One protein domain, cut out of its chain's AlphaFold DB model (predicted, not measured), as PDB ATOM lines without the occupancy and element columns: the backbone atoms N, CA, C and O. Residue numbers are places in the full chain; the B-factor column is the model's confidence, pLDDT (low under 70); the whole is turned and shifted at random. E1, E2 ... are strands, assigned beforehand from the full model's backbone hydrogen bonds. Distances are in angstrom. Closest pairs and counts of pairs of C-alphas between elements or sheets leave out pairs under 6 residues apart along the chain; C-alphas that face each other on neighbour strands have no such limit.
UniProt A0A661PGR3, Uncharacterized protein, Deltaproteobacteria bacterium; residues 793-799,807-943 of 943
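This is residues 793 to 799 and 807 to 943 of the 943 residues of an uncharacterized protein of Deltaproteobacteria bacterium (UniProt A0A661PGR3). With little regular structure, the chain winds in stacked turns from E2 on, its short strands forming a sandwich, two sheets face to face. The printed part has 144 residues, strands E1 to E11 in order and no named helix: all strand. It is compact, radius of gyration of the C-alphas 13.8 A, spanning 39 by 34 by 23 A.

The larger sheet, mixed and twisted, runs E1, residues 813-815, E2, 818-824, E4, 845-851, E6, 869-873, E8, 893-897, E10, 916-919. E1 and E2 are an antiparallel hairpin, N 815 and O 818 3.0 A apart, within hydrogen-bond range; its other neighbours are parallel. The second sheet, all parallel, runs E3, residues 837-839, E5, 860-862, E7, 883-885, E9, 908-910, E11, 927-929; N 838 and O 860 are 2.8 A apart.

E4 measures 19.4 A, E2 18.1 A. E1 begins at C-alpha 813 (-15.885, -39.287, -23.224); E11 ends at C-alpha 929 (7.797, -21.413, -31.084).

Residues 800 to 806 are cut out; C-alphas 799 and 807 are 17.4 A apart. The E2 to E3 link is long. pLDDT is under 70 in 38 residues, among them 930 to 943.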
ATOM      1  N   CYS A 793       8.301 -39.545 -39.176       37.19
ATOM      2  CA  CYS A 793       7.452 -38.490 -38.650       37.19
ATOM      3  C   CYS A 793       5.966 -38.867 -38.807       37.19
ATOM      4  O   CYS A 793       5.538 -39.392 -39.841       37.19
ATOM      5  N   GLY A 794       5.196 -38.657 -37.739       49.94
ATOM      6  CA  GLY A 794       3.743 -38.835 -37.730       49.94
ATOM      7  C   GLY A 794       3.205 -40.174 -37.204       49.94
ATOM      8  O   GLY A 794       1.989 -40.297 -37.051       49.94
ATOM      9  N   THR A 795       4.026 -41.182 -36.870       49.16
ATOM     10  CA  THR A 795       3.499 -42.453 -36.316       49.16
ATOM     11  C   THR A 795       3.459 -42.485 -34.786       49.16
ATOM     12  O   THR A 795       4.304 -43.107 -34.143       49.16
ATOM     13  N   SER A 796       2.423 -41.881 -34.193       54.62
ATOM     14  CA  SER A 796       2.060 -42.156 -32.790       54.62
ATOM     15  C   SER A 796       1.645 -43.630 -32.598       54.62
ATOM     16  O   SER A 796       1.017 -44.204 -33.497       54.62
ATOM     17  N   PRO A 797       1.912 -44.254 -31.432       55.50
ATOM     18  CA  PRO A 797       1.420 -45.595 -31.119       55.50
ATOM     19  C   PRO A 797      -0.108 -45.672 -31.216       55.50
ATOM     20  O   PRO A 797      -0.815 -44.796 -30.711       55.50
ATOM     21  N   THR A 798      -0.648 -46.740 -31.809       56.31
ATOM     22  CA  THR A 798      -2.099 -46.966 -31.790       56.31
ATOM     23  C   THR A 798      -2.563 -47.217 -30.347       56.31
ATOM     24  O   THR A 798      -2.031 -48.119 -29.691       56.31
ATOM     25  N   PRO A 799      -3.533 -46.448 -29.809       55.38
ATOM     26  CA  PRO A 799      -3.932 -46.594 -28.413       55.38
ATOM     27  C   PRO A 799      -4.474 -47.994 -28.106       55.38
ATOM     28  O   PRO A 799      -5.312 -48.532 -28.835       55.38
ATOM     29  N   ASP A 807     -13.154 -40.051 -16.110       57.97
ATOM     30  CA  ASP A 807     -14.376 -39.353 -16.556       57.97
ATOM     31  C   ASP A 807     -14.432 -37.858 -16.164       57.97
ATOM     32  O   ASP A 807     -15.189 -37.090 -16.750       57.97
ATOM     33  N   SER A 808     -13.617 -37.415 -15.198       66.94
ATOM     34  CA  SER A 808     -13.500 -36.008 -14.794       66.94
ATOM     35  C   SER A 808     -12.661 -35.135 -15.737       66.94
ATOM     36  O   SER A 808     -12.745 -33.915 -15.638       66.94
ATOM     37  N   ALA A 809     -11.827 -35.729 -16.598       70.81
ATOM     38  CA  ALA A 809     -10.978 -35.005 -17.549       70.81
ATOM     39  C   ALA A 809     -11.529 -35.079 -18.983       70.81
ATOM     40  O   ALA A 809     -11.582 -34.073 -19.685       70.81
ATOM     41  N   CYS A 810     -11.990 -36.260 -19.407       83.00
ATOM     42  CA  CYS A 810     -12.513 -36.489 -20.755       83.00
ATOM     43  C   CYS A 810     -14.010 -36.137 -20.835       83.00
ATOM     44  O   CYS A 810     -14.859 -37.025 -20.896       83.00
ATOM     45  N   THR A 811     -14.357 -34.844 -20.819       84.31
ATOM     46  CA  THR A 811     -15.763 -34.374 -20.798       84.31
ATOM     47  C   THR A 811     -16.581 -34.767 -22.038       84.31
ATOM     48  O   THR A 811     -17.807 -34.825 -21.973       84.31
ATOM     49  N   GLY A 812     -15.924 -35.071 -23.163       79.31
ATOM     50  CA  GLY A 812     -16.522 -35.656 -24.368       79.31
ATOM     51  C   GLY A 812     -16.511 -37.190 -24.404       79.31
ATOM     52  O   GLY A 812     -16.938 -37.782 -25.395       79.31
ATOM     53  N   GLY A 813     -16.035 -37.840 -23.340       81.69
ATOM     54  CA  GLY A 813     -15.885 -39.287 -23.224       81.69
ATOM     55  C   GLY A 813     -14.597 -39.832 -23.849       81.69
ATOM     56  O   GLY A 813     -13.696 -39.094 -24.245       81.69
ATOM     57  N   CYS A 814     -14.517 -41.161 -23.925       82.00
ATOM     58  CA  CYS A 814     -13.391 -41.883 -24.510       82.00
ATOM     59  C   CYS A 814     -13.852 -42.871 -25.579       82.00
ATOM     60  O   CYS A 814     -14.713 -43.713 -25.315       82.00
ATOM     61  N   VAL A 815     -13.222 -42.850 -26.754       80.50
ATOM     62  CA  VAL A 815     -13.484 -43.815 -27.833       80.50
ATOM     63  C   VAL A 815     -12.159 -44.373 -28.341       80.50
ATOM     64  O   VAL A 815     -11.262 -43.625 -28.706       80.50
ATOM     65  N   ASN A 816     -12.020 -45.704 -28.355       73.94
ATOM     66  CA  ASN A 816     -10.825 -46.416 -28.843       73.94
ATOM     67  C   ASN A 816      -9.483 -45.932 -28.243       73.94
ATOM     68  O   ASN A 816      -8.468 -45.932 -28.930       73.94
ATOM     69  N   GLY A 817      -9.471 -45.520 -26.970       74.12
ATOM     70  CA  GLY A 817      -8.264 -45.022 -26.293       74.12
ATOM     71  C   GLY A 817      -7.902 -43.559 -26.596       74.12
ATOM     72  O   GLY A 817      -6.839 -43.107 -26.173       74.12
ATOM     73  N   VAL A 818      -8.784 -42.821 -27.276       86.69
ATOM     74  CA  VAL A 818      -8.720 -41.362 -27.432       86.69
ATOM     75  C   VAL A 818      -9.650 -40.714 -26.403       86.69
ATOM     76  O   VAL A 818     -10.823 -41.080 -26.328       86.69
ATOM     77  N   CYS A 819      -9.123 -39.787 -25.607       88.81
ATOM     78  CA  CYS A 819      -9.850 -38.933 -24.668       88.81
ATOM     79  C   CYS A 819     -10.334 -37.673 -25.392       88.81
ATOM     80  O   CYS A 819      -9.515 -36.952 -25.961       88.81
ATOM     81  N   THR A 820     -11.631 -37.378 -25.346       90.88
ATOM     82  CA  THR A 820     -12.178 -36.130 -25.889       90.88
ATOM     83  C   THR A 820     -12.515 -35.170 -24.752       90.88
ATOM     84  O   THR A 820     -13.232 -35.532 -23.818       90.88
ATOM     85  N   ILE A 821     -12.036 -33.933 -24.844       92.19
ATOM     86  CA  ILE A 821     -12.366 -32.821 -23.951       92.19
ATOM     87  C   ILE A 821     -13.248 -31.853 -24.742       92.19
ATOM     88  O   ILE A 821     -12.784 -31.161 -25.643       92.19
ATOM     89  N   ASN A 822     -14.540 -31.837 -24.425       92.00
ATOM     90  CA  ASN A 822     -15.524 -30.958 -25.040       92.00
ATOM     91  C   ASN A 822     -15.655 -29.663 -24.235       92.00
ATOM     92  O   ASN A 822     -16.116 -29.679 -23.090       92.00
ATOM     93  N   CYS A 823     -15.303 -28.555 -24.875       92.38
ATOM     94  CA  CYS A 823     -15.436 -27.186 -24.395       92.38
ATOM     95  C   CYS A 823     -16.487 -26.483 -25.265       92.38
ATOM     96  O   CYS A 823     -16.158 -25.662 -26.118       92.38
ATOM     97  N   ILE A 824     -17.750 -26.888 -25.087       91.12
ATOM     98  CA  ILE A 824     -18.881 -26.476 -25.930       91.12
ATOM     99  C   ILE A 824     -19.669 -25.352 -25.246       91.12
ATOM    100  O   ILE A 824     -20.079 -25.500 -24.092       91.12
ATOM    101  N   GLY A 825     -19.933 -24.273 -25.979       87.56
ATOM    102  CA  GLY A 825     -20.680 -23.100 -25.526       87.56
ATOM    103  C   GLY A 825     -19.793 -21.895 -25.179       87.56
ATOM    104  O   GLY A 825     -18.568 -22.016 -25.096       87.56
ATOM    105  N   PRO A 826     -20.395 -20.709 -24.984       85.38
ATOM    106  CA  PRO A 826     -19.640 -19.480 -24.795       85.38
ATOM    107  C   PRO A 826     -18.842 -19.500 -23.487       85.38
ATOM    108  O   PRO A 826     -19.377 -19.849 -22.433       85.38
ATOM    109  N   ASN A 827     -17.572 -19.095 -23.548       85.56
ATOM    110  CA  ASN A 827     -16.607 -19.142 -22.436       85.56
ATOM    111  C   ASN A 827     -16.352 -20.552 -21.849       85.56
ATOM    112  O   ASN A 827     -15.848 -20.686 -20.729       85.56
ATOM    113  N   ALA A 828     -16.684 -21.628 -22.575       86.62
ATOM    114  CA  ALA A 828     -16.460 -22.989 -22.094       86.62
ATOM    115  C   ALA A 828     -14.966 -23.276 -21.834       86.62
ATOM    116  O   ALA A 828     -14.092 -22.833 -22.577       86.62
ATOM    117  N   CYS A 829     -14.679 -24.043 -20.777       88.25
ATOM    118  CA  CYS A 829     -13.329 -24.373 -20.289       88.25
ATOM    119  C   CYS A 829     -12.447 -23.201 -19.803       88.25
ATOM    120  O   CYS A 829     -11.301 -23.442 -19.419       88.25
ATOM    121  N   GLN A 830     -12.969 -21.973 -19.702       83.88
ATOM    122  CA  GLN A 830     -12.303 -20.915 -18.935       83.88
ATOM    123  C   GLN A 830     -12.357 -21.218 -17.426       83.88
ATOM    124  O   GLN A 830     -13.385 -21.637 -16.888       83.88
ATOM    125  N   GLY A 831     -11.244 -20.996 -16.728       69.25
ATOM    126  CA  GLY A 831     -11.158 -21.114 -15.272       69.25
ATOM    127  C   GLY A 831     -11.558 -19.826 -14.538       69.25
ATOM    128  O   GLY A 831     -11.896 -18.813 -15.160       69.25
ATOM    129  N   PRO A 832     -11.517 -19.823 -13.190       52.88
ATOM    130  CA  PRO A 832     -11.848 -18.647 -12.389       52.88
ATOM    131  C   PRO A 832     -10.963 -17.445 -12.752       52.88
ATOM    132  O   PRO A 832      -9.757 -17.460 -12.518       52.88
ATOM    133  N   GLY A 833     -11.575 -16.392 -13.302       61.53
ATOM    134  CA  GLY A 833     -10.870 -15.198 -13.781       61.53
ATOM    135  C   GLY A 833     -10.588 -15.157 -15.290       61.53
ATOM    136  O   GLY A 833      -9.872 -14.258 -15.716       61.53
ATOM    137  N   GLY A 834     -11.143 -16.084 -16.080       67.62
ATOM    138  CA  GLY A 834     -11.056 -16.094 -17.552       67.62
ATOM    139  C   GLY A 834      -9.927 -16.958 -18.124       67.62
ATOM    140  O   GLY A 834      -9.909 -17.219 -19.317       67.62
ATOM    141  N   VAL A 835      -9.020 -17.456 -17.278       73.94
ATOM    142  CA  VAL A 835      -7.855 -18.265 -17.677       73.94
ATOM    143  C   VAL A 835      -8.166 -19.750 -17.491       73.94
ATOM    144  O   VAL A 835      -8.353 -20.206 -16.362       73.94
ATOM    145  N   GLY A 836      -8.243 -20.519 -18.579       82.06
ATOM    146  CA  GLY A 836      -8.398 -21.979 -18.526       82.06
ATOM    147  C   GLY A 836      -7.079 -22.730 -18.296       82.06
ATOM    148  O   GLY A 836      -5.994 -22.244 -18.609       82.06
ATOM    149  N   ASN A 837      -7.164 -23.952 -17.767       90.25
ATOM    150  CA  ASN A 837      -6.035 -24.887 -17.702       90.25
ATOM    151  C   ASN A 837      -6.527 -26.287 -18.084       90.25
ATOM    152  O   ASN A 837      -7.209 -26.945 -17.297       90.25
ATOM    153  N   ILE A 838      -6.215 -26.711 -19.307       91.06
ATOM    154  CA  ILE A 838      -6.706 -27.943 -19.924       91.06
ATOM    155  C   ILE A 838      -5.528 -28.911 -20.030       91.06
ATOM    156  O   ILE A 838      -4.581 -28.676 -20.778       91.06
ATOM    157  N   VAL A 839      -5.570 -30.008 -19.276       91.19
ATOM    158  CA  VAL A 839      -4.483 -30.996 -19.225       91.19
ATOM    159  C   VAL A 839      -4.995 -32.340 -19.728       91.19
ATOM    160  O   VAL A 839      -5.905 -32.926 -19.141       91.19
ATOM    161  N   CYS A 840      -4.403 -32.834 -20.811       88.25
ATOM    162  CA  CYS A 840      -4.715 -34.149 -21.358       88.25
ATOM    163  C   CYS A 840      -4.156 -35.285 -20.474       88.25
ATOM    164  O   CYS A 840      -3.050 -35.152 -19.942       88.25
ATOM    165  N   PRO A 841      -4.857 -36.431 -20.339       86.06
ATOM    166  CA  PRO A 841      -4.335 -37.595 -19.620       86.06
ATOM    167  C   PRO A 841      -3.053 -38.144 -20.257       86.06
ATOM    168  O   PRO A 841      -2.992 -38.349 -21.467       86.06
ATOM    169  N   SER A 842      -2.043 -38.440 -19.437       82.88
ATOM    170  CA  SER A 842      -0.696 -38.833 -19.883       82.88
ATOM    171  C   SER A 842      -0.586 -40.224 -20.527       82.88
ATOM    172  O   SER A 842       0.501 -40.613 -20.939       82.88
ATOM    173  N   ASP A 843      -1.667 -41.005 -20.568       79.19
ATOM    174  CA  ASP A 843      -1.698 -42.399 -21.034       79.19
ATOM    175  C   ASP A 843      -2.671 -42.629 -22.215       79.19
ATOM    176  O   ASP A 843      -3.069 -43.769 -22.495       79.19
ATOM    177  N   LYS A 844      -3.117 -41.549 -22.871       81.50
ATOM    178  CA  LYS A 844      -4.124 -41.551 -23.946       81.50
ATOM    179  C   LYS A 844      -3.782 -40.528 -25.029       81.50
ATOM    180  O   LYS A 844      -3.200 -39.487 -24.748       81.50
ATOM    181  N   ALA A 845      -4.240 -40.788 -26.253       87.31
ATOM    182  CA  ALA A 845      -4.372 -39.732 -27.257       87.31
ATOM    183  C   ALA A 845      -5.498 -38.767 -26.849       87.31
ATOM    184  O   ALA A 845      -6.439 -39.177 -26.164       87.31
ATOM    185  N   CYS A 846      -5.415 -37.503 -27.255       89.88
ATOM    186  CA  CYS A 846      -6.287 -36.437 -26.761       89.88
ATOM    187  C   CYS A 846      -6.878 -35.605 -27.905       89.88
ATOM    188  O   CYS A 846      -6.169 -35.254 -28.843       89.88
ATOM    189  N   VAL A 847      -8.162 -35.256 -27.811       92.31
ATOM    190  CA  VAL A 847      -8.825 -34.299 -28.707       92.31
ATOM    191  C   VAL A 847      -9.502 -33.230 -27.859       92.31
ATOM    192  O   VAL A 847     -10.385 -33.549 -27.065       92.31
ATOM    193  N   ILE A 848      -9.113 -31.968 -28.028       93.75
ATOM    194  CA  ILE A 848      -9.736 -30.817 -27.374       93.75
ATOM    195  C   ILE A 848     -10.625 -30.123 -28.406       93.75
ATOM    196  O   ILE A 848     -10.141 -29.712 -29.459       93.75
ATOM    197  N   ASN A 849     -11.919 -30.003 -28.113       93.62
ATOM    198  CA  ASN A 849     -12.910 -29.383 -28.989       93.62
ATOM    199  C   ASN A 849     -13.433 -28.086 -28.356       93.62
ATOM    200  O   ASN A 849     -14.304 -28.132 -27.486       93.62
ATOM    201  N   CYS A 850     -12.876 -26.952 -28.780       93.19
ATOM    202  CA  CYS A 850     -13.228 -25.602 -28.350       93.19
ATOM    203  C   CYS A 850     -14.260 -25.026 -29.330       93.19
ATOM    204  O   CYS A 850     -13.922 -24.600 -30.435       93.19
ATOM    205  N   ASP A 851     -15.532 -25.083 -28.936       91.44
ATOM    206  CA  ASP A 851     -16.688 -24.966 -29.828       91.44
ATOM    207  C   ASP A 851     -17.728 -24.006 -29.229       91.44
ATOM    208  O   ASP A 851     -18.661 -24.407 -28.525       91.44
ATOM    209  N   GLY A 852     -17.498 -22.708 -29.426       87.94
ATOM    210  CA  GLY A 852     -18.294 -21.614 -28.872       87.94
ATOM    211  C   GLY A 852     -17.506 -20.301 -28.799       87.94
ATOM    212  O   GLY A 852     -16.278 -20.319 -28.694       87.94
ATOM    213  N   ASP A 853     -18.207 -19.164 -28.802       88.31
ATOM    214  CA  ASP A 853     -17.589 -17.833 -28.672       88.31
ATOM    215  C   ASP A 853     -16.749 -17.729 -27.380       88.31
ATOM    216  O   ASP A 853     -17.233 -17.999 -26.276       88.31
ATOM    217  N   HIS A 854     -15.464 -17.390 -27.510       88.62
ATOM    218  CA  HIS A 854     -14.478 -17.406 -26.412       88.62
ATOM    219  C   HIS A 854     -14.274 -18.775 -25.704       88.62
ATOM    220  O   HIS A 854     -13.732 -18.834 -24.592       88.62
ATOM    221  N   ALA A 855     -14.674 -19.903 -26.307       91.06
ATOM    222  CA  ALA A 855     -14.364 -21.234 -25.775       91.06
ATOM    223  C   ALA A 855     -12.844 -21.464 -25.748       91.06
ATOM    224  O   ALA A 855     -12.157 -21.226 -26.739       91.06
ATOM    225  N   CYS A 856     -12.310 -21.935 -24.622       91.94
ATOM    226  CA  CYS A 856     -10.869 -22.076 -24.391       91.94
ATOM    227  C   CYS A 856     -10.049 -20.775 -24.535       91.94
ATOM    228  O   CYS A 856      -8.844 -20.875 -24.718       91.94
ATOM    229  N   ASP A 857     -10.641 -19.576 -24.463       91.00
ATOM    230  CA  ASP A 857      -9.889 -18.303 -24.424       91.00
ATOM    231  C   ASP A 857      -8.919 -18.266 -23.216       91.00
ATOM    232  O   ASP A 857      -9.156 -18.931 -22.199       91.00
ATOM    233  N   GLN A 858      -7.797 -17.554 -23.360       91.00
ATOM    234  CA  GLN A 858      -6.702 -17.395 -22.383       91.00
ATOM    235  C   GLN A 858      -6.283 -18.697 -21.675       91.00
ATOM    236  O   GLN A 858      -5.886 -18.692 -20.509       91.00
ATOM    237  N   SER A 859      -6.387 -19.840 -22.355       91.69
ATOM    238  CA  SER A 859      -6.206 -21.151 -21.739       91.69
ATOM    239  C   SER A 859      -4.798 -21.696 -21.943       91.69
ATOM    240  O   SER A 859      -4.208 -21.573 -23.014       91.69
ATOM    241  N   VAL A 860      -4.255 -22.362 -20.924       92.88
ATOM    242  CA  VAL A 860      -3.050 -23.187 -21.069       92.88
ATOM    243  C   VAL A 860      -3.487 -24.614 -21.383       92.88
ATOM    244  O   VAL A 860      -4.119 -25.263 -20.552       92.88
ATOM    245  N   ILE A 861      -3.168 -25.103 -22.580       92.38
ATOM    246  CA  ILE A 861      -3.466 -26.469 -23.023       92.38
ATOM    247  C   ILE A 861      -2.173 -27.283 -22.994       92.38
ATOM    248  O   ILE A 861      -1.193 -26.913 -23.634       92.38
ATOM    249  N   THR A 862      -2.159 -28.385 -22.247       92.25
ATOM    250  CA  THR A 862      -0.988 -29.265 -22.108       92.25
ATOM    251  C   THR A 862      -1.286 -30.637 -22.698       92.25
ATOM    252  O   THR A 862      -2.114 -31.386 -22.169       92.25
ATOM    253  N   CYS A 863      -0.604 -30.958 -23.796       89.25
ATOM    254  CA  CYS A 863      -0.718 -32.232 -24.501       89.25
ATOM    255  C   CYS A 863       0.111 -33.347 -23.824       89.25
ATOM    256  O   CYS A 863       1.099 -33.056 -23.143       89.25
ATOM    257  N   PRO A 864      -0.262 -34.630 -23.994       85.94
ATOM    258  CA  PRO A 864       0.397 -35.746 -23.324       85.94
ATOM    259  C   PRO A 864       1.659 -36.203 -24.073       85.94
ATOM    260  O   PRO A 864       1.720 -36.152 -25.298       85.94
ATOM    261  N   ALA A 865       2.664 -36.693 -23.343       81.31
ATOM    262  CA  ALA A 865       3.852 -37.305 -23.944       81.31
ATOM    263  C   ALA A 865       3.525 -38.663 -24.594       81.31
ATOM    264  O   ALA A 865       2.703 -39.415 -24.073       81.31
ATOM    265  N   GLY A 866       4.180 -38.988 -25.714       74.50
ATOM    266  CA  GLY A 866       4.054 -40.292 -26.382       74.50
ATOM    267  C   GLY A 866       2.750 -40.565 -27.153       74.50
ATOM    268  O   GLY A 866       2.585 -41.671 -27.669       74.50
ATOM    269  N   TYR A 867       1.810 -39.613 -27.231       81.62
ATOM    270  CA  TYR A 867       0.517 -39.792 -27.907       81.62
ATOM    271  C   TYR A 867       0.101 -38.559 -28.723       81.62
ATOM    272  O   TYR A 867       0.528 -37.440 -28.449       81.62
ATOM    273  N   ALA A 868      -0.769 -38.769 -29.716       85.06
ATOM    274  CA  ALA A 868      -1.312 -37.698 -30.549       85.06
ATOM    275  C   ALA A 868      -2.263 -36.770 -29.769       85.06
ATOM    276  O   ALA A 868      -3.096 -37.233 -28.980       85.06
ATOM    277  N   CYS A 869      -2.164 -35.471 -30.039       89.31
ATOM    278  CA  CYS A 869      -2.971 -34.408 -29.455       89.31
ATOM    279  C   CYS A 869      -3.552 -33.527 -30.569       89.31
ATOM    280  O   CYS A 869      -2.795 -32.913 -31.318       89.31
ATOM    281  N   THR A 870      -4.877 -33.445 -30.677       91.44
ATOM    282  CA  THR A 870      -5.563 -32.599 -31.669       91.44
ATOM    283  C   THR A 870      -6.356 -31.506 -30.964       91.44
ATOM    284  O   THR A 870      -7.148 -31.792 -30.068       91.44
ATOM    285  N   ILE A 871      -6.175 -30.255 -31.377       92.19
ATOM    286  CA  ILE A 871      -6.845 -29.077 -30.825       92.19
ATOM    287  C   ILE A 871      -7.689 -28.452 -31.938       92.19
ATOM    288  O   ILE A 871      -7.163 -28.063 -32.983       92.19
ATOM    289  N   LEU A 872      -9.000 -28.378 -31.721       92.44
ATOM    290  CA  LEU A 872      -9.980 -27.834 -32.658       92.44
ATOM    291  C   LEU A 872     -10.562 -26.543 -32.079       92.44
ATOM    292  O   LEU A 872     -11.231 -26.574 -31.047       92.44
ATOM    293  N   CYS A 873     -10.290 -25.424 -32.740       91.94
ATOM    294  CA  CYS A 873     -10.732 -24.087 -32.358       91.94
ATOM    295  C   CYS A 873     -11.761 -23.614 -33.395       91.94
ATOM    296  O   CYS A 873     -11.392 -23.022 -34.410       91.94
ATOM    297  N   ASN A 874     -13.034 -23.971 -33.192       88.81
ATOM    298  CA  ASN A 874     -14.052 -23.998 -34.250       88.81
ATOM    299  C   ASN A 874     -14.812 -22.679 -34.474       88.81
ATOM    300  O   ASN A 874     -15.417 -22.519 -35.534       88.81
ATOM    301  N   ASP A 875     -14.800 -21.756 -33.515       87.06
ATOM    302  CA  ASP A 875     -15.730 -20.620 -33.450       87.06
ATOM    303  C   ASP A 875     -14.984 -19.278 -33.288       87.06
ATOM    304  O   ASP A 875     -13.750 -19.198 -33.293       87.06
ATOM    305  N   HIS A 876     -15.730 -18.188 -33.180       85.12
ATOM    306  CA  HIS A 876     -15.222 -16.844 -32.959       85.12
ATOM    307  C   HIS A 876     -14.492 -16.742 -31.602       85.12
ATOM    308  O   HIS A 876     -14.972 -17.227 -30.582       85.12
ATOM    309  N   HIS A 877     -13.282 -16.169 -31.577       86.81
ATOM    310  CA  HIS A 877     -12.405 -16.135 -30.389       86.81
ATOM    311  C   HIS A 877     -12.111 -17.486 -29.698       86.81
ATOM    312  O   HIS A 877     -11.512 -17.494 -28.619       86.81
ATOM    313  N   SER A 878     -12.490 -18.633 -30.274       87.00
ATOM    314  CA  SER A 878     -12.212 -19.921 -29.642       87.00
ATOM    315  C   SER A 878     -10.702 -20.171 -29.651       87.00
ATOM    316  O   SER A 878     -10.115 -20.233 -30.730       87.00
ATOM    317  N   CYS A 879     -10.097 -20.345 -28.474       90.88
ATOM    318  CA  CYS A 879      -8.651 -20.435 -28.239       90.88
ATOM    319  C   CYS A 879      -7.837 -19.128 -28.377       90.88
ATOM    320  O   CYS A 879      -6.608 -19.196 -28.508       90.88
ATOM    321  N   LYS A 880      -8.467 -17.947 -28.325       90.06
ATOM    322  CA  LYS A 880      -7.769 -16.645 -28.302       90.06
ATOM    323  C   LYS A 880      -6.783 -16.562 -27.121       90.06
ATOM    324  O   LYS A 880      -6.983 -17.224 -26.103       90.06
ATOM    325  N   ASP A 881      -5.668 -15.843 -27.292       89.94
ATOM    326  CA  ASP A 881      -4.623 -15.567 -26.280       89.94
ATOM    327  C   ASP A 881      -4.107 -16.809 -25.497       89.94
ATOM    328  O   ASP A 881      -3.529 -16.704 -24.412       89.94
ATOM    329  N   SER A 882      -4.300 -18.012 -26.048       91.56
ATOM    330  CA  SER A 882      -4.063 -19.295 -25.375       91.56
ATOM    331  C   SER A 882      -2.672 -19.856 -25.639       91.56
ATOM    332  O   SER A 882      -2.080 -19.606 -26.686       91.56
ATOM    333  N   THR A 883      -2.133 -20.639 -24.707       92.31
ATOM    334  CA  THR A 883      -0.811 -21.275 -24.840       92.31
ATOM    335  C   THR A 883      -0.960 -22.783 -24.992       92.31
ATOM    336  O   THR A 883      -1.439 -23.451 -24.079       92.31
ATOM    337  N   PHE A 884      -0.514 -23.329 -26.121       90.88
ATOM    338  CA  PHE A 884      -0.540 -24.759 -26.417       90.88
ATOM    339  C   PHE A 884       0.861 -25.351 -26.221       90.88
ATOM    340  O   PHE A 884       1.782 -25.043 -26.976       90.88
ATOM    341  N   ASN A 885       1.026 -26.199 -25.208       90.19
ATOM    342  CA  ASN A 885       2.279 -26.882 -24.896       90.19
ATOM    343  C   ASN A 885       2.247 -28.304 -25.471       90.19
ATOM    344  O   ASN A 885       1.637 -29.208 -24.887       90.19
ATOM    345  N   CYS A 886       2.902 -28.499 -26.615       84.12
ATOM    346  CA  CYS A 886       3.090 -29.813 -27.225       84.12
ATOM    347  C   CYS A 886       4.188 -30.612 -26.487       84.12
ATOM    348  O   CYS A 886       5.096 -30.019 -25.896       84.12
ATOM    349  N   PRO A 887       4.136 -31.957 -26.497       74.06
ATOM    350  CA  PRO A 887       5.050 -32.789 -25.719       74.06
ATOM    351  C   PRO A 887       6.494 -32.734 -26.232       74.06
ATOM    352  O   PRO A 887       6.755 -32.732 -27.433       74.06
ATOM    353  N   THR A 888       7.455 -32.773 -25.307       68.56
ATOM    354  CA  THR A 888       8.897 -32.733 -25.613       68.56
ATOM    355  C   THR A 888       9.505 -34.096 -25.964       68.56
ATOM    356  O   THR A 888      10.685 -34.159 -26.293       68.56
ATOM    357  N   THR A 889       8.720 -35.174 -25.887       57.00
ATOM    358  CA  THR A 889       9.151 -36.571 -26.075       57.00
ATOM    359  C   THR A 889       8.022 -37.396 -26.724       57.00
ATOM    360  O   THR A 889       7.167 -37.959 -26.037       57.00
ATOM    361  N   ASP A 890       8.015 -37.440 -28.058       62.47
ATOM    362  CA  ASP A 890       7.403 -38.502 -28.885       62.47
ATOM    363  C   ASP A 890       5.873 -38.452 -29.125       62.47
ATOM    364  O   ASP A 890       5.239 -39.487 -29.333       62.47
ATOM    365  N   GLY A 891       5.247 -37.266 -29.125       62.94
ATOM    366  CA  GLY A 891       3.824 -37.091 -29.481       62.94
ATOM    367  C   GLY A 891       3.595 -36.103 -30.633       62.94
ATOM    368  O   GLY A 891       4.305 -35.105 -30.733       62.94
ATOM    369  N   VAL A 892       2.595 -36.373 -31.483       78.19
ATOM    370  CA  VAL A 892       2.170 -35.487 -32.592       78.19
ATOM    371  C   VAL A 892       1.174 -34.443 -32.079       78.19
ATOM    372  O   VAL A 892       0.292 -34.779 -31.286       78.19
ATOM    373  N   CYS A 893       1.294 -33.195 -32.528       83.69
ATOM    374  CA  CYS A 893       0.490 -32.066 -32.054       83.69
ATOM    375  C   CYS A 893      -0.158 -31.318 -33.233       83.69
ATOM    376  O   CYS A 893       0.541 -30.659 -33.997       83.69
ATOM    377  N   ASP A 894      -1.483 -31.395 -33.376       87.56
ATOM    378  CA  ASP A 894      -2.221 -30.788 -34.490       87.56
ATOM    379  C   ASP A 894      -3.177 -29.694 -33.994       87.56
ATOM    380  O   ASP A 894      -4.164 -29.984 -33.314       87.56
ATOM    381  N   LEU A 895      -2.923 -28.439 -34.369       88.19
ATOM    382  CA  LEU A 895      -3.806 -27.299 -34.106       88.19
ATOM    383  C   LEU A 895      -4.575 -26.915 -35.376       88.19
ATOM    384  O   LEU A 895      -3.982 -26.550 -36.392       88.19
ATOM    385  N   THR A 896      -5.907 -26.938 -35.310       89.06
ATOM    386  CA  THR A 896      -6.781 -26.424 -36.371       89.06
ATOM    387  C   THR A 896      -7.566 -25.222 -35.869       89.06
ATOM    388  O   THR A 896      -8.428 -25.349 -34.998       89.06
ATOM    389  N   CYS A 897      -7.285 -24.063 -36.455       86.56
ATOM    390  CA  CYS A 897      -8.061 -22.844 -36.274       86.56
ATOM    391  C   CYS A 897      -9.183 -22.799 -37.322       86.56
ATOM    392  O   CYS A 897      -8.996 -23.236 -38.462       86.56
ATOM    393  N   SER A 898     -10.351 -22.275 -36.953       83.00
ATOM    394  CA  SER A 898     -11.471 -22.108 -37.879       83.00
ATOM    395  C   SER A 898     -11.156 -21.093 -38.985       83.00
ATOM    396  O   SER A 898     -10.131 -20.408 -38.988       83.00
ATOM    397  N   SER A 899     -12.068 -20.966 -39.952       74.94
ATOM    398  CA  SER A 899     -11.994 -19.908 -40.965       74.94
ATOM    399  C   SER A 899     -12.208 -18.498 -40.404       74.94
ATOM    400  O   SER A 899     -12.040 -17.543 -41.163       74.94
ATOM    401  N   GLU A 900     -12.563 -18.344 -39.125       77.81
ATOM    402  CA  GLU A 900     -12.738 -17.036 -38.497       77.81
ATOM    403  C   GLU A 900     -11.388 -16.456 -38.034       77.81
ATOM    404  O   GLU A 900     -10.688 -17.105 -37.247       77.81
ATOM    405  N   PRO A 901     -11.015 -15.224 -38.451       72.19
ATOM    406  CA  PRO A 901      -9.697 -14.641 -38.164       72.19
ATOM    407  C   PRO A 901      -9.372 -14.454 -36.678       72.19
ATOM    408  O   PRO A 901      -8.219 -14.208 -36.328       72.19
ATOM    409  N   SER A 902     -10.383 -14.485 -35.808       82.69
ATOM    410  CA  SER A 902     -10.243 -14.191 -34.384       82.69
ATOM    411  C   SER A 902     -10.073 -15.430 -33.503       82.69
ATOM    412  O   SER A 902      -9.749 -15.259 -32.332       82.69
ATOM    413  N   SER A 903     -10.263 -16.643 -34.045       85.38
ATOM    414  CA  SER A 903     -10.173 -17.919 -33.314       85.38
ATOM    415  C   SER A 903      -8.840 -18.043 -32.560       85.38
ATOM    416  O   SER A 903      -8.776 -17.837 -31.353       85.38
ATOM    417  N   CYS A 904      -7.740 -18.247 -33.283       87.56
ATOM    418  CA  CYS A 904      -6.386 -18.331 -32.726       87.56
ATOM    419  C   CYS A 904      -5.663 -16.965 -32.655       87.56
ATOM    420  O   CYS A 904      -4.462 -16.872 -32.932       87.56
ATOM    421  N   GLU A 905      -6.370 -15.864 -32.375       88.44
ATOM    422  CA  GLU A 905      -5.723 -14.549 -32.259       88.44
ATOM    423  C   GLU A 905      -4.906 -14.447 -30.959       88.44
ATOM    424  O   GLU A 905      -5.447 -14.616 -29.872       88.44
ATOM    425  N   GLY A 906      -3.609 -14.132 -31.063       84.12
ATOM    426  CA  GLY A 906      -2.733 -13.896 -29.903       84.12
ATOM    427  C   GLY A 906      -2.200 -15.171 -29.242       84.12
ATOM    428  O   GLY A 906      -1.304 -15.106 -28.400       84.12
ATOM    429  N   SER A 907      -2.697 -16.334 -29.659       88.56
ATOM    430  CA  SER A 907      -2.323 -17.639 -29.129       88.56
ATOM    431  C   SER A 907      -0.860 -17.995 -29.444       88.56
ATOM    432  O   SER A 907      -0.281 -17.541 -30.433       88.56
ATOM    433  N   THR A 908      -0.246 -18.838 -28.614       89.31
ATOM    434  CA  THR A 908       1.136 -19.317 -28.768       89.31
ATOM    435  C   THR A 908       1.172 -20.841 -28.811       89.31
ATOM    436  O   THR A 908       0.753 -21.498 -27.863       89.31
ATOM    437  N   LEU A 909       1.704 -21.408 -29.894       87.00
ATOM    438  CA  LEU A 909       1.957 -22.840 -30.050       87.00
ATOM    439  C   LEU A 909       3.433 -23.125 -29.758       87.00
ATOM    440  O   LEU A 909       4.312 -22.652 -30.478       87.00
ATOM    441  N   VAL A 910       3.707 -23.885 -28.701       87.38
ATOM    442  CA  VAL A 910       5.055 -24.314 -28.311       87.38
ATOM    443  C   VAL A 910       5.242 -25.759 -28.760       87.38
ATOM    444  O   VAL A 910       4.744 -26.689 -28.123       87.38
ATOM    445  N   CYS A 911       5.944 -25.943 -29.875       79.56
ATOM    446  CA  CYS A 911       6.220 -27.253 -30.453       79.56
ATOM    447  C   CYS A 911       7.413 -27.926 -29.756       79.56
ATOM    448  O   CYS A 911       8.461 -27.307 -29.555       79.56
ATOM    449  N   GLY A 912       7.263 -29.211 -29.426       72.69
ATOM    450  CA  GLY A 912       8.378 -30.080 -29.041       72.69
ATOM    451  C   GLY A 912       9.185 -30.565 -30.257       72.69
ATOM    452  O   GLY A 912       8.970 -30.070 -31.359       72.69
ATOM    453  N   PRO A 913      10.089 -31.549 -30.093       67.50
ATOM    454  CA  PRO A 913      10.972 -32.046 -31.154       67.50
ATOM    455  C   PRO A 913      10.306 -33.041 -32.132       67.50
ATOM    456  O   PRO A 913      11.006 -33.757 -32.836       67.50
ATOM    457  N   ASN A 914       8.972 -33.125 -32.153       68.31
ATOM    458  CA  ASN A 914       8.182 -34.036 -32.993       68.31
ATOM    459  C   ASN A 914       7.186 -33.243 -33.862       68.31
ATOM    460  O   ASN A 914       7.050 -32.030 -33.692       68.31
ATOM    461  N   ASP A 915       6.489 -33.924 -34.780       71.25
ATOM    462  CA  ASP A 915       5.531 -33.298 -35.703       71.25
ATOM    463  C   ASP A 915       4.510 -32.406 -34.986       71.25
ATOM    464  O   ASP A 915       3.768 -32.830 -34.094       71.25
ATOM    465  N   CYS A 916       4.474 -31.153 -35.429       76.19
ATOM    466  CA  CYS A 916       3.652 -30.090 -34.883       76.19
ATOM    467  C   CYS A 916       3.043 -29.322 -36.059       76.19
ATOM    468  O   CYS A 916       3.757 -28.577 -36.740       76.19
ATOM    469  N   THR A 917       1.756 -29.536 -36.341       79.69
ATOM    470  CA  THR A 917       1.059 -28.889 -37.461       79.69
ATOM    471  C   THR A 917       0.117 -27.797 -36.964       79.69
ATOM    472  O   THR A 917      -0.545 -27.929 -35.932       79.69
ATOM    473  N   ALA A 918       0.061 -26.693 -37.706       78.25
ATOM    474  CA  ALA A 918      -0.868 -25.600 -37.459       78.25
ATOM    475  C   ALA A 918      -1.564 -25.223 -38.767       78.25
ATOM    476  O   ALA A 918      -0.919 -24.816 -39.736       78.25
ATOM    477  N   THR A 919      -2.888 -25.364 -38.790       83.75
ATOM    478  CA  THR A 919      -3.729 -24.958 -39.920       83.75
ATOM    479  C   THR A 919      -4.516 -23.710 -39.539       83.75
ATOM    480  O   THR A 919      -5.458 -23.778 -38.750       83.75
ATOM    481  N   CYS A 920      -4.104 -22.570 -40.101       75.56
ATOM    482  CA  CYS A 920      -4.656 -21.237 -39.840       75.56
ATOM    483  C   CYS A 920      -5.200 -20.629 -41.157       75.56
ATOM    484  O   CYS A 920      -4.541 -19.786 -41.765       75.56
ATOM    485  N   PRO A 921      -6.388 -21.058 -41.636       66.44
ATOM    486  CA  PRO A 921      -6.872 -20.751 -42.989       66.44
ATOM    487  C   PRO A 921      -7.243 -19.274 -43.212       66.44
ATOM    488  O   PRO A 921      -7.323 -18.828 -44.352       66.44
ATOM    489  N   ASN A 922      -7.455 -18.495 -42.144       62.56
ATOM    490  CA  ASN A 922      -7.472 -17.032 -42.181       62.56
ATOM    491  C   ASN A 922      -6.732 -16.498 -40.946       62.56
ATOM    492  O   ASN A 922      -7.041 -16.879 -39.821       62.56
ATOM    493  N   ALA A 923      -5.742 -15.630 -41.161       53.47
ATOM    494  CA  ALA A 923      -4.724 -15.281 -40.169       53.47
ATOM    495  C   ALA A 923      -5.250 -14.578 -38.896       53.47
ATOM    496  O   ALA A 923      -5.320 -13.347 -38.835       53.47
ATOM    497  N   GLY A 924      -5.494 -15.362 -37.844       57.16
ATOM    498  CA  GLY A 924      -5.242 -14.937 -36.466       57.16
ATOM    499  C   GLY A 924      -3.739 -14.982 -36.176       57.16
ATOM    500  O   GLY A 924      -3.023 -15.811 -36.736       57.16
ATOM    501  N   LYS A 925      -3.229 -14.079 -35.328       67.94
ATOM    502  CA  LYS A 925      -1.793 -14.016 -34.983       67.94
ATOM    503  C   LYS A 925      -1.373 -15.162 -34.054       67.94
ATOM    504  O   LYS A 925      -1.141 -14.929 -32.869       67.94
ATOM    505  N   LEU A 926      -1.253 -16.367 -34.599       78.75
ATOM    506  CA  LEU A 926      -0.651 -17.505 -33.917       78.75
ATOM    507  C   LEU A 926       0.874 -17.327 -33.871       78.75
ATOM    508  O   LEU A 926       1.522 -17.205 -34.907       78.75
ATOM    509  N   THR A 927       1.463 -17.337 -32.676       81.81
ATOM    510  CA  THR A 927       2.923 -17.343 -32.508       81.81
ATOM    511  C   THR A 927       3.407 -18.782 -32.371       81.81
ATOM    512  O   THR A 927       3.141 -19.424 -31.359       81.81
ATOM    513  N   VAL A 928       4.132 -19.303 -33.361       76.50
ATOM    514  CA  VAL A 928       4.735 -20.644 -33.280       76.50
ATOM    515  C   VAL A 928       6.163 -20.539 -32.743       76.50
ATOM    516  O   VAL A 928       6.990 -19.808 -33.286       76.50
ATOM    517  N   THR A 929       6.457 -21.273 -31.670       79.00
ATOM    518  CA  THR A 929       7.797 -21.413 -31.084       79.00
ATOM    519  C   THR A 929       8.254 -22.856 -31.274       79.00
ATOM    520  O   THR A 929       7.685 -23.761 -30.667       79.00
ATOM    521  N   SER A 930       9.254 -23.078 -32.127       68.19
ATOM    522  CA  SER A 930       9.775 -24.412 -32.447       68.19
ATOM    523  C   SER A 930      10.995 -24.798 -31.606       68.19
ATOM    524  O   SER A 930      11.753 -23.945 -31.134       68.19
ATOM    525  N   TYR A 931      11.211 -26.106 -31.454       63.19
ATOM    526  CA  TYR A 931      12.465 -26.651 -30.940       63.19
ATOM    527  C   TYR A 931      13.565 -26.558 -32.027       63.19
ATOM    528  O   TYR A 931      13.230 -26.608 -33.218       63.19
ATOM    529  N   PRO A 932      14.869 -26.444 -31.684       49.97
ATOM    530  CA  PRO A 932      15.933 -26.175 -32.665       49.97
ATOM    531  C   PRO A 932      16.090 -27.185 -33.816       49.97
ATOM    532  O   PRO A 932      16.739 -26.857 -34.804       49.97
ATOM    533  N   SER A 933      15.515 -28.384 -33.695       50.78
ATOM    534  CA  SER A 933      15.591 -29.482 -34.669       50.78
ATOM    535  C   SER A 933      14.292 -29.729 -35.456       50.78
ATOM    536  O   SER A 933      14.229 -30.681 -36.225       50.78
ATOM    537  N   THR A 934      13.244 -28.914 -35.274       49.91
ATOM    538  CA  THR A 934      11.911 -29.162 -35.871       49.91
ATOM    539  C   THR A 934      11.528 -28.202 -36.990       49.91
ATOM    540  O   THR A 934      11.519 -26.983 -36.809       49.91
ATOM    541  N   THR A 935      11.093 -28.763 -38.120       51.41
ATOM    542  CA  THR A 935      10.431 -28.036 -39.211       51.41
ATOM    543  C   THR A 935       8.918 -27.991 -38.993       51.41
ATOM    544  O   THR A 935       8.205 -28.919 -39.371       51.41
ATOM    545  N   CYS A 936       8.406 -26.901 -38.420       49.94
ATOM    546  CA  CYS A 936       6.964 -26.652 -38.381       49.94
ATOM    547  C   CYS A 936       6.439 -26.359 -39.793       49.94
ATOM    548  O   CYS A 936       6.925 -25.445 -40.463       49.94
ATOM    549  N   THR A 937       5.430 -27.103 -40.241       53.59
ATOM    550  CA  THR A 937       4.734 -26.856 -41.508       53.59
ATOM    551  C   THR A 937       3.470 -26.036 -41.255       53.59
ATOM    552  O   THR A 937       2.443 -26.564 -40.831       53.59
ATOM    553  N   THR A 938       3.524 -24.728 -41.528       55.12
ATOM    554  CA  THR A 938       2.309 -23.907 -41.636       55.12
ATOM    555  C   THR A 938       1.698 -24.124 -43.018       55.12
ATOM    556  O   THR A 938       2.378 -24.038 -44.043       55.12
ATOM    557  N   SER A 939       0.417 -24.499 -43.062       53.38
ATOM    558  CA  SER A 939      -0.264 -24.870 -44.313       53.38
ATOM    559  C   SER A 939      -0.706 -23.669 -45.160       53.38
ATOM    560  O   SER A 939      -1.056 -23.847 -46.326       53.38
ATOM    561  N   ASP A 940      -0.614 -22.454 -44.611       54.91
ATOM    562  CA  ASP A 940      -0.925 -21.192 -45.278       54.91
ATOM    563  C   ASP A 940       0.050 -20.085 -44.854       54.91
ATOM    564  O   ASP A 940       0.451 -20.001 -43.698       54.91
ATOM    565  N   SER A 941       0.362 -19.159 -45.770       51.47
ATOM    566  CA  SER A 941       1.270 -18.012 -45.540       51.47
ATOM    567  C   SER A 941       0.726 -16.923 -44.587       51.47
ATOM    568  O   SER A 941       1.162 -15.770 -44.641       51.47
ATOM    569  N   GLY A 942      -0.289 -17.266 -43.792       50.56
ATOM    570  CA  GLY A 942      -0.935 -16.428 -42.782       50.56
ATOM    571  C   GLY A 942      -0.509 -16.742 -41.343       50.56
ATOM    572  O   GLY A 942      -0.821 -15.944 -40.459       50.56
ATOM    573  N   CYS A 943       0.209 -17.849 -41.129       47.12
ATOM    574  CA  CYS A 943       0.989 -18.130 -39.927       47.12
ATOM    575  C   CYS A 943       2.486 -18.241 -40.291       47.12
ATOM    576  O   CYS A 943       3.279 -17.544 -39.621       47.12
TER     577      CYS A 943